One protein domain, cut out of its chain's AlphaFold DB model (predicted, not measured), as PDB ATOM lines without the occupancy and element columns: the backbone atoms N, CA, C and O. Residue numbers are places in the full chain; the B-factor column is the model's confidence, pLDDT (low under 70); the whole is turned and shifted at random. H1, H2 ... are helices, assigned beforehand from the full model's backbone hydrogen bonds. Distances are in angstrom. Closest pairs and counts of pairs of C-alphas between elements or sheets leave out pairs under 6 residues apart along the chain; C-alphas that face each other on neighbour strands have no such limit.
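AT A GLANCE: This is residues 201 to 271 of the 273 residues of an uncharacterized protein of Mycoavidus cysteinexigens (UniProt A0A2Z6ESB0). The longest helix, H1, makes a helical hairpin with H2, and H3 crosses H2, the three centres forming a small triangle that is the core. Beyond H3 the short helices H4 and H5 lie on a tail, of which residues 263 to 271 stick out. The printed part has 71 residues with five named helices, in order H1 to H5, and no named strand; its class is all helix. It is compact, with a radius of gyration of the C-alphas of 12.3 A and spans of 31 by 27 by 20 A.

IN THESE COORDINATES: Find C-alpha 201 at (92.350, 61.636, 19.816); from there H1 runs 17.5 A to residue 213. H2, residues 224 to 235, measures 16.4 A, and H3, residues 247 to 255, measures 12.6 A and ends at (85.873, 50.560, 19.906). Look next for H4 at residues 259 to 263 and H5 at residues 266 to 269, whose last C-alpha is at (75.090, 38.582, 17.560).

HOW THE PARTS SIT: Start at H1, which touches H2 at a steep tilt of 38 degrees, opposite ways; their closest C-alphas, of Ala 204 and Ala 234, are 5.9 A apart. H2 touches H3 at a steep tilt of 65 degrees, with the closest C-alphas, of Ala 228 and Ala 249, 4.7 A apart. H1 and H3 are close but not clearly touching, with the C-alphas of Leu 205 and Leu 252 closest at 7.8 A. H3 and H4 are only just apart, closest 8.1 A. H4 and H5 are close but not clearly touching, at 7.2 A between the closest C-alphas, of Glu 263 and Gln 269. In H1, H2, H3 and H4 every O i to N i+4 pair is within hydrogen-bond range; H5 is too short for one.

THE WHOLE: The farthest C-alphas, of Gly 236 and Lys 270, are 33.6 A apart. The printed part has no cut, and the link from H2 to H3 is long. Mean pLDDT of the printed part is 88.3, with residues 266 to 271 under 70.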
ATOM      1  N   THR A 201      93.430  62.625  19.733       93.56
ATOM      2  CA  THR A 201      92.350  61.636  19.816       93.56
ATOM      3  C   THR A 201      92.797  60.345  20.487       93.56
ATOM      4  O   THR A 201      92.124  59.887  21.403       93.56
ATOM      5  N   LEU A 202      93.940  59.778  20.082       93.50
ATOM      6  CA  LEU A 202      94.464  58.548  20.689       93.50
ATOM      7  C   LEU A 202      94.840  58.754  22.158       93.50
ATOM      8  O   LEU A 202      94.514  57.915  22.990       93.50
ATOM      9  N   ASN A 203      95.457  59.889  22.491       93.44
ATOM     10  CA  ASN A 203      95.795  60.216  23.874       93.44
ATOM     11  C   ASN A 203      94.544  60.319  24.763       93.44
ATOM     12  O   ASN A 203      94.491  59.730  25.839       93.44
ATOM     13  N   ALA A 204      93.513  61.029  24.294       94.00
ATOM     14  CA  ALA A 204      92.234  61.115  24.997       94.00
ATOM     15  C   ALA A 204      91.595  59.731  25.171       94.00
ATOM     16  O   ALA A 204      91.120  59.398  26.255       94.00
ATOM     17  N   LEU A 205      91.638  58.907  24.122       94.56
ATOM     18  CA  LEU A 205      91.065  57.572  24.132       94.56
ATOM     19  C   LEU A 205      91.768  56.653  25.140       94.56
ATOM     20  O   LEU A 205      91.085  55.982  25.907       94.56
ATOM     21  N   PHE A 206      93.105  56.670  25.202       93.00
ATOM     22  CA  PHE A 206      93.861  55.904  26.197       93.00
ATOM     23  C   PHE A 206      93.566  56.353  27.630       93.00
ATOM     24  O   PHE A 206      93.398  55.506  28.502       93.00
ATOM     25  N   ASN A 207      93.421  57.657  27.873       93.56
ATOM     26  CA  ASN A 207      93.080  58.173  29.200       93.56
ATOM     27  C   ASN A 207      91.680  57.741  29.653       93.56
ATOM     28  O   ASN A 207      91.504  57.303  30.793       93.56
ATOM     29  N   VAL A 208      90.686  57.823  28.761       95.00
ATOM     30  CA  VAL A 208      89.328  57.333  29.043       95.00
ATOM     31  C   VAL A 208      89.353  55.818  29.243       95.00
ATOM     32  O   VAL A 208      88.746  55.314  30.186       95.00
ATOM     33  N   MET A 209      90.097  55.095  28.403       92.81
ATOM     34  CA  MET A 209      90.215  53.645  28.495       92.81
ATOM     35  C   MET A 209      90.822  53.219  29.836       92.81
ATOM     36  O   MET A 209      90.276  52.349  30.501       92.81
ATOM     37  N   HIS A 210      91.889  53.884  30.276       91.12
ATOM     38  CA  HIS A 210      92.508  53.634  31.574       91.12
ATOM     39  C   HIS A 210      91.559  53.962  32.739       91.12
ATOM     40  O   HIS A 210      91.437  53.196  33.689       91.12
ATOM     41  N   THR A 211      90.843  55.086  32.666       93.00
ATOM     42  CA  THR A 211      89.904  55.502  33.723       93.00
ATOM     43  C   THR A 211      88.770  54.496  33.922       93.00
ATOM     44  O   THR A 211      88.416  54.188  35.057       93.00
ATOM     45  N   HIS A 212      88.205  53.973  32.829       93.00
ATOM     46  CA  HIS A 212      87.012  53.122  32.891       93.00
ATOM     47  C   HIS A 212      87.305  51.625  32.902       93.00
ATOM     48  O   HIS A 212      86.490  50.873  33.428       93.00
ATOM     49  N   TRP A 213      88.433  51.178  32.343       90.56
ATOM     50  CA  TRP A 213      88.698  49.754  32.110       90.56
ATOM     51  C   TRP A 213      89.894  49.181  32.876       90.56
ATOM     52  O   TRP A 213      90.077  47.969  32.844       90.56
ATOM     53  N   THR A 214      90.694  49.973  33.598       86.50
ATOM     54  CA  THR A 214      91.817  49.400  34.371       86.50
ATOM     55  C   THR A 214      91.333  48.553  35.553       86.50
ATOM     56  O   THR A 214      91.894  47.497  35.827       86.50
ATOM     57  N   THR A 215      90.274  48.981  36.244       84.31
ATOM     58  CA  THR A 215      89.753  48.307  37.451       84.31
ATOM     59  C   THR A 215      88.261  47.998  37.347       84.31
ATOM     60  O   THR A 215      87.547  48.036  38.350       84.31
ATOM     61  N   TYR A 216      87.755  47.767  36.133       85.19
ATOM     62  CA  TYR A 216      86.322  47.543  35.944       85.19
ATOM     63  C   TYR A 216      85.878  46.204  36.541       85.19
ATOM     64  O   TYR A 216      86.559  45.187  36.417       85.19
ATOM     65  N   ASP A 217      84.697  46.200  37.156       85.75
ATOM     66  CA  ASP A 217      84.031  44.970  37.569       85.75
ATOM     67  C   ASP A 217      83.307  44.362  36.360       85.75
ATOM     68  O   ASP A 217      82.434  44.990  35.759       85.75
ATOM     69  N   VAL A 218      83.637  43.113  36.019       84.38
ATOM     70  CA  VAL A 218      83.003  42.358  34.925       84.38
ATOM     71  C   VAL A 218      81.487  42.234  35.125       84.38
ATOM     72  O   VAL A 218      80.743  42.186  34.147       84.38
ATOM     73  N   ARG A 219      81.008  42.209  36.377       84.62
ATOM     74  CA  ARG A 219      79.571  42.139  36.695       84.62
ATOM     75  C   ARG A 219      78.863  43.483  36.552       84.62
ATOM     76  O   ARG A 219      77.661  43.509  36.293       84.62
ATOM     77  N   HIS A 220      79.599  44.582  36.688       86.12
ATOM     78  CA  HIS A 220      79.072  45.942  36.630       86.12
ATOM     79  C   HIS A 220      79.902  46.800  35.666       86.12
ATOM     80  O   HIS A 220      80.540  47.767  36.090       86.12
ATOM     81  N   PRO A 221      79.910  46.465  34.362       88.19
ATOM     82  CA  PRO A 221      80.717  47.196  33.405       88.19
ATOM     83  C   PRO A 221      80.221  48.645  33.267       88.19
ATOM     84  O   PRO A 221      79.008  48.900  33.324       88.19
ATOM     85  N   PRO A 222      81.132  49.606  33.042       91.25
ATOM     86  CA  PRO A 222      80.765  50.997  32.821       91.25
ATOM     87  C   PRO A 222      79.817  51.129  31.623       91.25
ATOM     88  O   PRO A 222      79.965  50.484  30.580       91.25
ATOM     89  N   LYS A 223      78.803  51.988  31.768       90.88
ATOM     90  CA  LYS A 223      77.815  52.223  30.708       90.88
ATOM     91  C   LYS A 223      78.479  52.950  29.537       90.88
ATOM     92  O   LYS A 223      79.043  54.023  29.719       90.88
ATOM     93  N   SER A 224      78.295  52.437  28.320       90.62
ATOM     94  CA  SER A 224      78.839  53.026  27.080       90.62
ATOM     95  C   SER A 224      78.478  54.511  26.892       90.62
ATOM     96  O   SER A 224      79.294  55.284  26.400       90.62
ATOM     97  N   VAL A 225      77.299  54.943  27.362       93.31
ATOM     98  CA  VAL A 225      76.875  56.357  27.333       93.31
ATOM     99  C   VAL A 225      77.776  57.253  28.192       93.31
ATOM    100  O   VAL A 225      78.094  58.361  27.777       93.31
ATOM    101  N   VAL A 226      78.215  56.773  29.360       94.56
ATOM    102  CA  VAL A 226      79.119  57.522  30.250       94.56
ATOM    103  C   VAL A 226      80.490  57.648  29.595       94.56
ATOM    104  O   VAL A 226      81.014  58.746  29.471       94.56
ATOM    105  N   ILE A 227      81.007  56.539  29.065       95.56
ATOM    106  CA  ILE A 227      82.290  56.510  28.355       95.56
ATOM    107  C   ILE A 227      82.270  57.467  27.156       95.56
ATOM    108  O   ILE A 227      83.207  58.233  26.957       95.56
ATOM    109  N   ALA A 228      81.194  57.467  26.366       96.12
ATOM    110  CA  ALA A 228      81.055  58.375  25.230       96.12
ATOM    111  C   ALA A 228      80.959  59.850  25.669       96.12
ATOM    112  O   ALA A 228      81.554  60.711  25.029       96.12
ATOM    113  N   SER A 229      80.273  60.151  26.774       95.38
ATOM    114  CA  SER A 229      80.241  61.509  27.335       95.38
ATOM    115  C   SER A 229      81.634  61.988  27.760       95.38
ATOM    116  O   SER A 229      81.996  63.139  27.517       95.38
ATOM    117  N   ASP A 230      82.439  61.107  28.352       96.00
ATOM    118  CA  ASP A 230      83.803  61.441  28.767       96.00
ATOM    119  C   ASP A 230      84.736  61.634  27.565       96.00
ATOM    120  O   ASP A 230      85.598  62.514  27.588       96.00
ATOM    121  N   ILE A 231      84.529  60.877  26.481       96.12
ATOM    122  CA  ILE A 231      85.230  61.093  25.204       96.12
ATOM    123  C   ILE A 231      84.864  62.458  24.611       96.12
ATOM    124  O   ILE A 231      85.757  63.184  24.172       96.12
ATOM    125  N   ASP A 232      83.579  62.830  24.616       96.12
ATOM    126  CA  ASP A 232      83.140  64.151  24.157       96.12
ATOM    127  C   ASP A 232      83.805  65.267  24.966       96.12
ATOM    128  O   ASP A 232      84.343  66.210  24.384       96.12
ATOM    129  N   HIS A 233      83.829  65.136  26.295       95.25
ATOM    130  CA  HIS A 233      84.470  66.108  27.178       95.25
ATOM    131  C   HIS A 233      85.981  66.203  26.923       95.25
ATOM    132  O   HIS A 233      86.524  67.301  26.808       95.25
ATOM    133  N   ALA A 234      86.664  65.065  26.765       94.75
ATOM    134  CA  ALA A 234      88.102  65.024  26.507       94.75
ATOM    135  C   ALA A 234      88.491  65.624  25.141       94.75
ATOM    136  O   ALA A 234      89.591  66.161  24.998       94.75
ATOM    137  N   LEU A 235      87.606  65.547  24.140       95.06
ATOM    138  CA  LEU A 235      87.847  66.046  22.780       95.06
ATOM    139  C   LEU A 235      87.164  67.384  22.472       95.06
ATOM    140  O   LEU A 235      87.360  67.931  21.385       95.06
ATOM    141  N   GLY A 236      86.396  67.933  23.415       94.56
ATOM    142  CA  GLY A 236      85.641  69.174  23.239       94.56
ATOM    143  C   GLY A 236      84.507  69.057  22.217       94.56
ATOM    144  O   GLY A 236      84.162  70.038  21.553       94.56
ATOM    145  N   TRP A 237      83.949  67.861  22.039       94.94
ATOM    146  CA  TRP A 237      82.824  67.634  21.137       94.94
ATOM    147  C   TRP A 237      81.503  68.005  21.805       94.94
ATOM    148  O   TRP A 237      81.318  67.877  23.012       94.94
ATOM    149  N   LYS A 238      80.562  68.500  20.997       93.25
ATOM    150  CA  LYS A 238      79.226  68.853  21.475       93.25
ATOM    151  C   LYS A 238      78.331  67.620  21.466       93.25
ATOM    152  O   LYS A 238      78.267  66.910  20.460       93.25
ATOM    153  N   ALA A 239      77.595  67.438  22.558       91.62
ATOM    154  CA  ALA A 239      76.517  66.465  22.643       91.62
ATOM    155  C   ALA A 239      75.454  66.715  21.558       91.62
ATOM    156  O   ALA A 239      75.315  67.814  21.006       91.62
ATOM    157  N   GLN A 240      74.693  65.671  21.248       94.25
ATOM    158  CA  GLN A 240      73.550  65.750  20.350       94.25
ATOM    159  C   GLN A 240      72.419  66.586  20.975       94.25
ATOM    160  O   GLN A 240      72.405  66.869  22.172       94.25
ATOM    161  N   LYS A 241      71.440  66.993  20.154       90.25
ATOM    162  CA  LYS A 241      70.315  67.847  20.591       90.25
ATOM    163  C   LYS A 241      69.446  67.215  21.684       90.25
ATOM    164  O   LYS A 241      68.773  67.936  22.406       90.25
ATOM    165  N   ASP A 242      69.442  65.890  21.772       90.31
ATOM    166  CA  ASP A 242      68.702  65.099  22.758       90.31
ATOM    167  C   ASP A 242      69.468  64.910  24.081       90.31
ATOM    168  O   ASP A 242      68.978  64.233  24.981       90.31
ATOM    169  N   GLY A 243      70.667  65.491  24.208       89.12
ATOM    170  CA  GLY A 243      71.546  65.310  25.362       89.12
ATOM    171  C   GLY A 243      72.354  64.010  25.327       89.12
ATOM    172  O   GLY A 243      73.107  63.744  26.262       89.12
ATOM    173  N   SER A 244      72.236  63.205  24.265       92.12
ATOM    174  CA  SER A 244      73.075  62.021  24.090       92.12
ATOM    175  C   SER A 244      74.491  62.402  23.628       92.12
ATOM    176  O   SER A 244      74.676  63.429  22.963       92.12
ATOM    177  N   PRO A 245      75.512  61.582  23.935       94.19
ATOM    178  CA  PRO A 245      76.869  61.807  23.443       94.19
ATOM    179  C   PRO A 245      76.926  61.858  21.913       94.19
ATOM    180  O   PRO A 245      76.091  61.253  21.230       94.19
ATOM    181  N   SER A 246      77.915  62.539  21.346       95.00
ATOM    182  CA  SER A 246      78.099  62.642  19.901       95.00
ATOM    183  C   SER A 246      78.215  61.257  19.251       95.00
ATOM    184  O   SER A 246      78.728  60.302  19.839       95.00
ATOM    185  N   ARG A 247      77.751  61.118  18.001       94.31
ATOM    186  CA  ARG A 247      77.838  59.836  17.268       94.31
ATOM    187  C   ARG A 247      79.284  59.336  17.153       94.31
ATOM    188  O   ARG A 247      79.531  58.132  17.228       94.31
ATOM    189  N   SER A 248      80.233  60.260  17.009       94.06
ATOM    190  CA  SER A 248      81.666  59.965  16.970       94.06
ATOM    191  C   SER A 248      82.155  59.387  18.297       94.06
ATOM    192  O   SER A 248      82.814  58.350  18.299       94.06
ATOM    193  N   ALA A 249      81.778  59.990  19.429       94.75
ATOM    194  CA  ALA A 249      82.142  59.473  20.743       94.75
ATOM    195  C   ALA A 249      81.484  58.127  21.053       94.75
ATOM    196  O   ALA A 249      82.141  57.248  21.600       94.75
ATOM    197  N   GLN A 250      80.230  57.918  20.642       94.81
ATOM    198  CA  GLN A 250      79.568  56.614  20.765       94.81
ATOM    199  C   GLN A 250      80.320  55.520  19.991       94.81
ATOM    200  O   GLN A 250      80.478  54.404  20.483       94.81
ATOM    201  N   THR A 251      80.827  55.855  18.802       94.56
ATOM    202  CA  THR A 251      81.613  54.929  17.974       94.56
ATOM    203  C   THR A 251      82.952  54.601  18.637       94.56
ATOM    204  O   THR A 251      83.325  53.434  18.727       94.56
ATOM    205  N   LEU A 252      83.651  55.611  19.165       94.88
ATOM    206  CA  LEU A 252      84.915  55.409  19.876       94.88
ATOM    207  C   LEU A 252      84.734  54.636  21.188       94.88
ATOM    208  O   LEU A 252      85.529  53.748  21.478       94.88
ATOM    209  N   ALA A 253      83.668  54.907  21.945       94.62
ATOM    210  CA  ALA A 253      83.337  54.172  23.164       94.62
ATOM    211  C   ALA A 253      83.080  52.685  22.888       94.62
ATOM    212  O   ALA A 253      83.447  51.835  23.697       94.62
ATOM    213  N   ALA A 254      82.466  52.360  21.746       91.38
ATOM    214  CA  ALA A 254      82.300  50.977  21.315       91.38
ATOM    215  C   ALA A 254      83.640  50.321  20.937       91.38
ATOM    216  O   ALA A 254      83.822  49.142  21.220       91.38
ATOM    217  N   ALA A 255      84.573  51.073  20.345       91.56
ATOM    218  CA  ALA A 255      85.873  50.560  19.906       91.56
ATOM    219  C   ALA A 255      86.837  50.225  21.058       91.56
ATOM    220  O   ALA A 255      87.665  49.336  20.904       91.56
ATOM    221  N   ILE A 256      86.739  50.913  22.201       92.38
ATOM    222  CA  ILE A 256      87.571  50.626  23.389       92.38
ATOM    223  C   ILE A 256      86.934  49.653  24.376       92.38
ATOM    224  O   ILE A 256      87.493  49.398  25.441       92.38
ATOM    225  N   ARG A 257      85.735  49.155  24.074       90.19
ATOM    226  CA  ARG A 257      85.057  48.187  24.931       90.19
ATOM    227  C   ARG A 257      85.798  46.845  24.849       90.19
ATOM    228  O   ARG A 257      86.036  46.384  23.738       90.19
ATOM    229  N   PRO A 258      86.092  46.188  25.985       88.69
ATOM    230  CA  PRO A 258      86.634  44.835  25.996       88.69
ATOM    231  C   PRO A 258      85.798  43.857  25.156       88.69
ATOM    232  O   PRO A 258      84.563  43.860  25.234       88.69
ATOM    233  N   ASP A 259      86.466  43.006  24.373       86.12
ATOM    234  CA  ASP A 259      85.809  42.100  23.420       86.12
ATOM    235  C   ASP A 259      84.830  41.136  24.100       86.12
ATOM    236  O   ASP A 259      83.714  40.949  23.619       86.12
ATOM    237  N   ASN A 260      85.176  40.622  25.284       82.56
ATOM    238  CA  ASN A 260      84.303  39.761  26.091       82.56
ATOM    239  C   ASN A 260      82.932  40.406  26.391       82.56
ATOM    240  O   ASN A 260      81.902  39.731  26.394       82.56
ATOM    241  N   LEU A 261      82.892  41.723  26.608       83.25
ATOM    242  CA  LEU A 261      81.653  42.468  26.811       83.25
ATOM    243  C   LEU A 261      80.942  42.769  25.490       83.25
ATOM    244  O   LEU A 261      79.719  42.906  25.489       83.25
ATOM    245  N   SER A 262      81.683  42.924  24.393       78.69
ATOM    246  CA  SER A 262      81.137  43.155  23.051       78.69
ATOM    247  C   SER A 262      80.433  41.911  22.497       78.69
ATOM    248  O   SER A 262      79.378  42.024  21.870       78.69
ATOM    249  N   GLU A 263      80.980  40.727  22.770       76.56
ATOM    250  CA  GLU A 263      80.446  39.426  22.344       76.56
ATOM    251  C   GLU A 263      79.209  38.992  23.140       76.56
ATOM    252  O   GLU A 263      78.288  38.387  22.586       76.56
ATOM    253  N   ALA A 264      79.156  39.354  24.426       72.81
ATOM    254  CA  ALA A 264      77.990  39.139  25.281       72.81
ATOM    255  C   ALA A 264      76.790  40.039  24.911       72.81
ATOM    256  O   ALA A 264      75.666  39.799  25.356       72.81
ATOM    257  N   ASP A 265      77.001  41.083  24.103       71.31
ATOM    258  CA  ASP A 265      75.940  41.986  23.665       71.31
ATOM    259  C   ASP A 265      75.111  41.350  22.533       71.31
ATOM    260  O   ASP A 265      75.530  41.269  21.375       71.31
ATOM    261  N   LEU A 266      73.883  40.928  22.858       62.75
ATOM    262  CA  LEU A 266      72.932  40.296  21.927       62.75
ATOM    263  C   LEU A 266      72.665  41.130  20.658       62.75
ATOM    264  O   LEU A 266      72.268  40.588  19.624       62.75
ATOM    265  N   ARG A 267      72.888  42.452  20.704       64.44
ATOM    266  CA  ARG A 267      72.737  43.343  19.540       64.44
ATOM    267  C   ARG A 267      73.791  43.086  18.460       64.44
ATOM    268  O   ARG A 267      73.500  43.294  17.283       64.44
ATOM    269  N   ASN A 268      74.978  42.614  18.842       59.84
ATOM    270  CA  ASN A 268      76.068  42.295  17.920       59.84
ATOM    271  C   ASN A 268      75.931  40.891  17.317       59.84
ATOM    272  O   ASN A 268      76.337  40.677  16.175       59.84
ATOM    273  N   GLN A 269      75.298  39.956  18.034       58.97
ATOM    274  CA  GLN A 269      75.090  38.582  17.560       58.97
ATOM    275  C   GLN A 269      74.166  38.517  16.333       58.97
ATOM    276  O   GLN A 269      74.451  37.788  15.391       58.97
ATOM    277  N   LYS A 270      73.126  39.362  16.275       57.72
ATOM    278  CA  LYS A 270      72.201  39.447  15.123       57.72
ATOM    279  C   LYS A 270      72.802  40.023  13.834       57.72
ATOM    280  O   LYS A 270      72.141  39.974  12.805       57.72
ATOM    281  N   ARG A 271      73.991  40.630  13.882       59.34
ATOM    282  CA  ARG A 271      74.645  41.243  12.706       59.34
ATOM    283  C   ARG A 271      75.756  40.381  12.106       59.34
ATOM    284  O   ARG A 271      76.295  40.754  11.072       59.34
TER     285      ARG A 271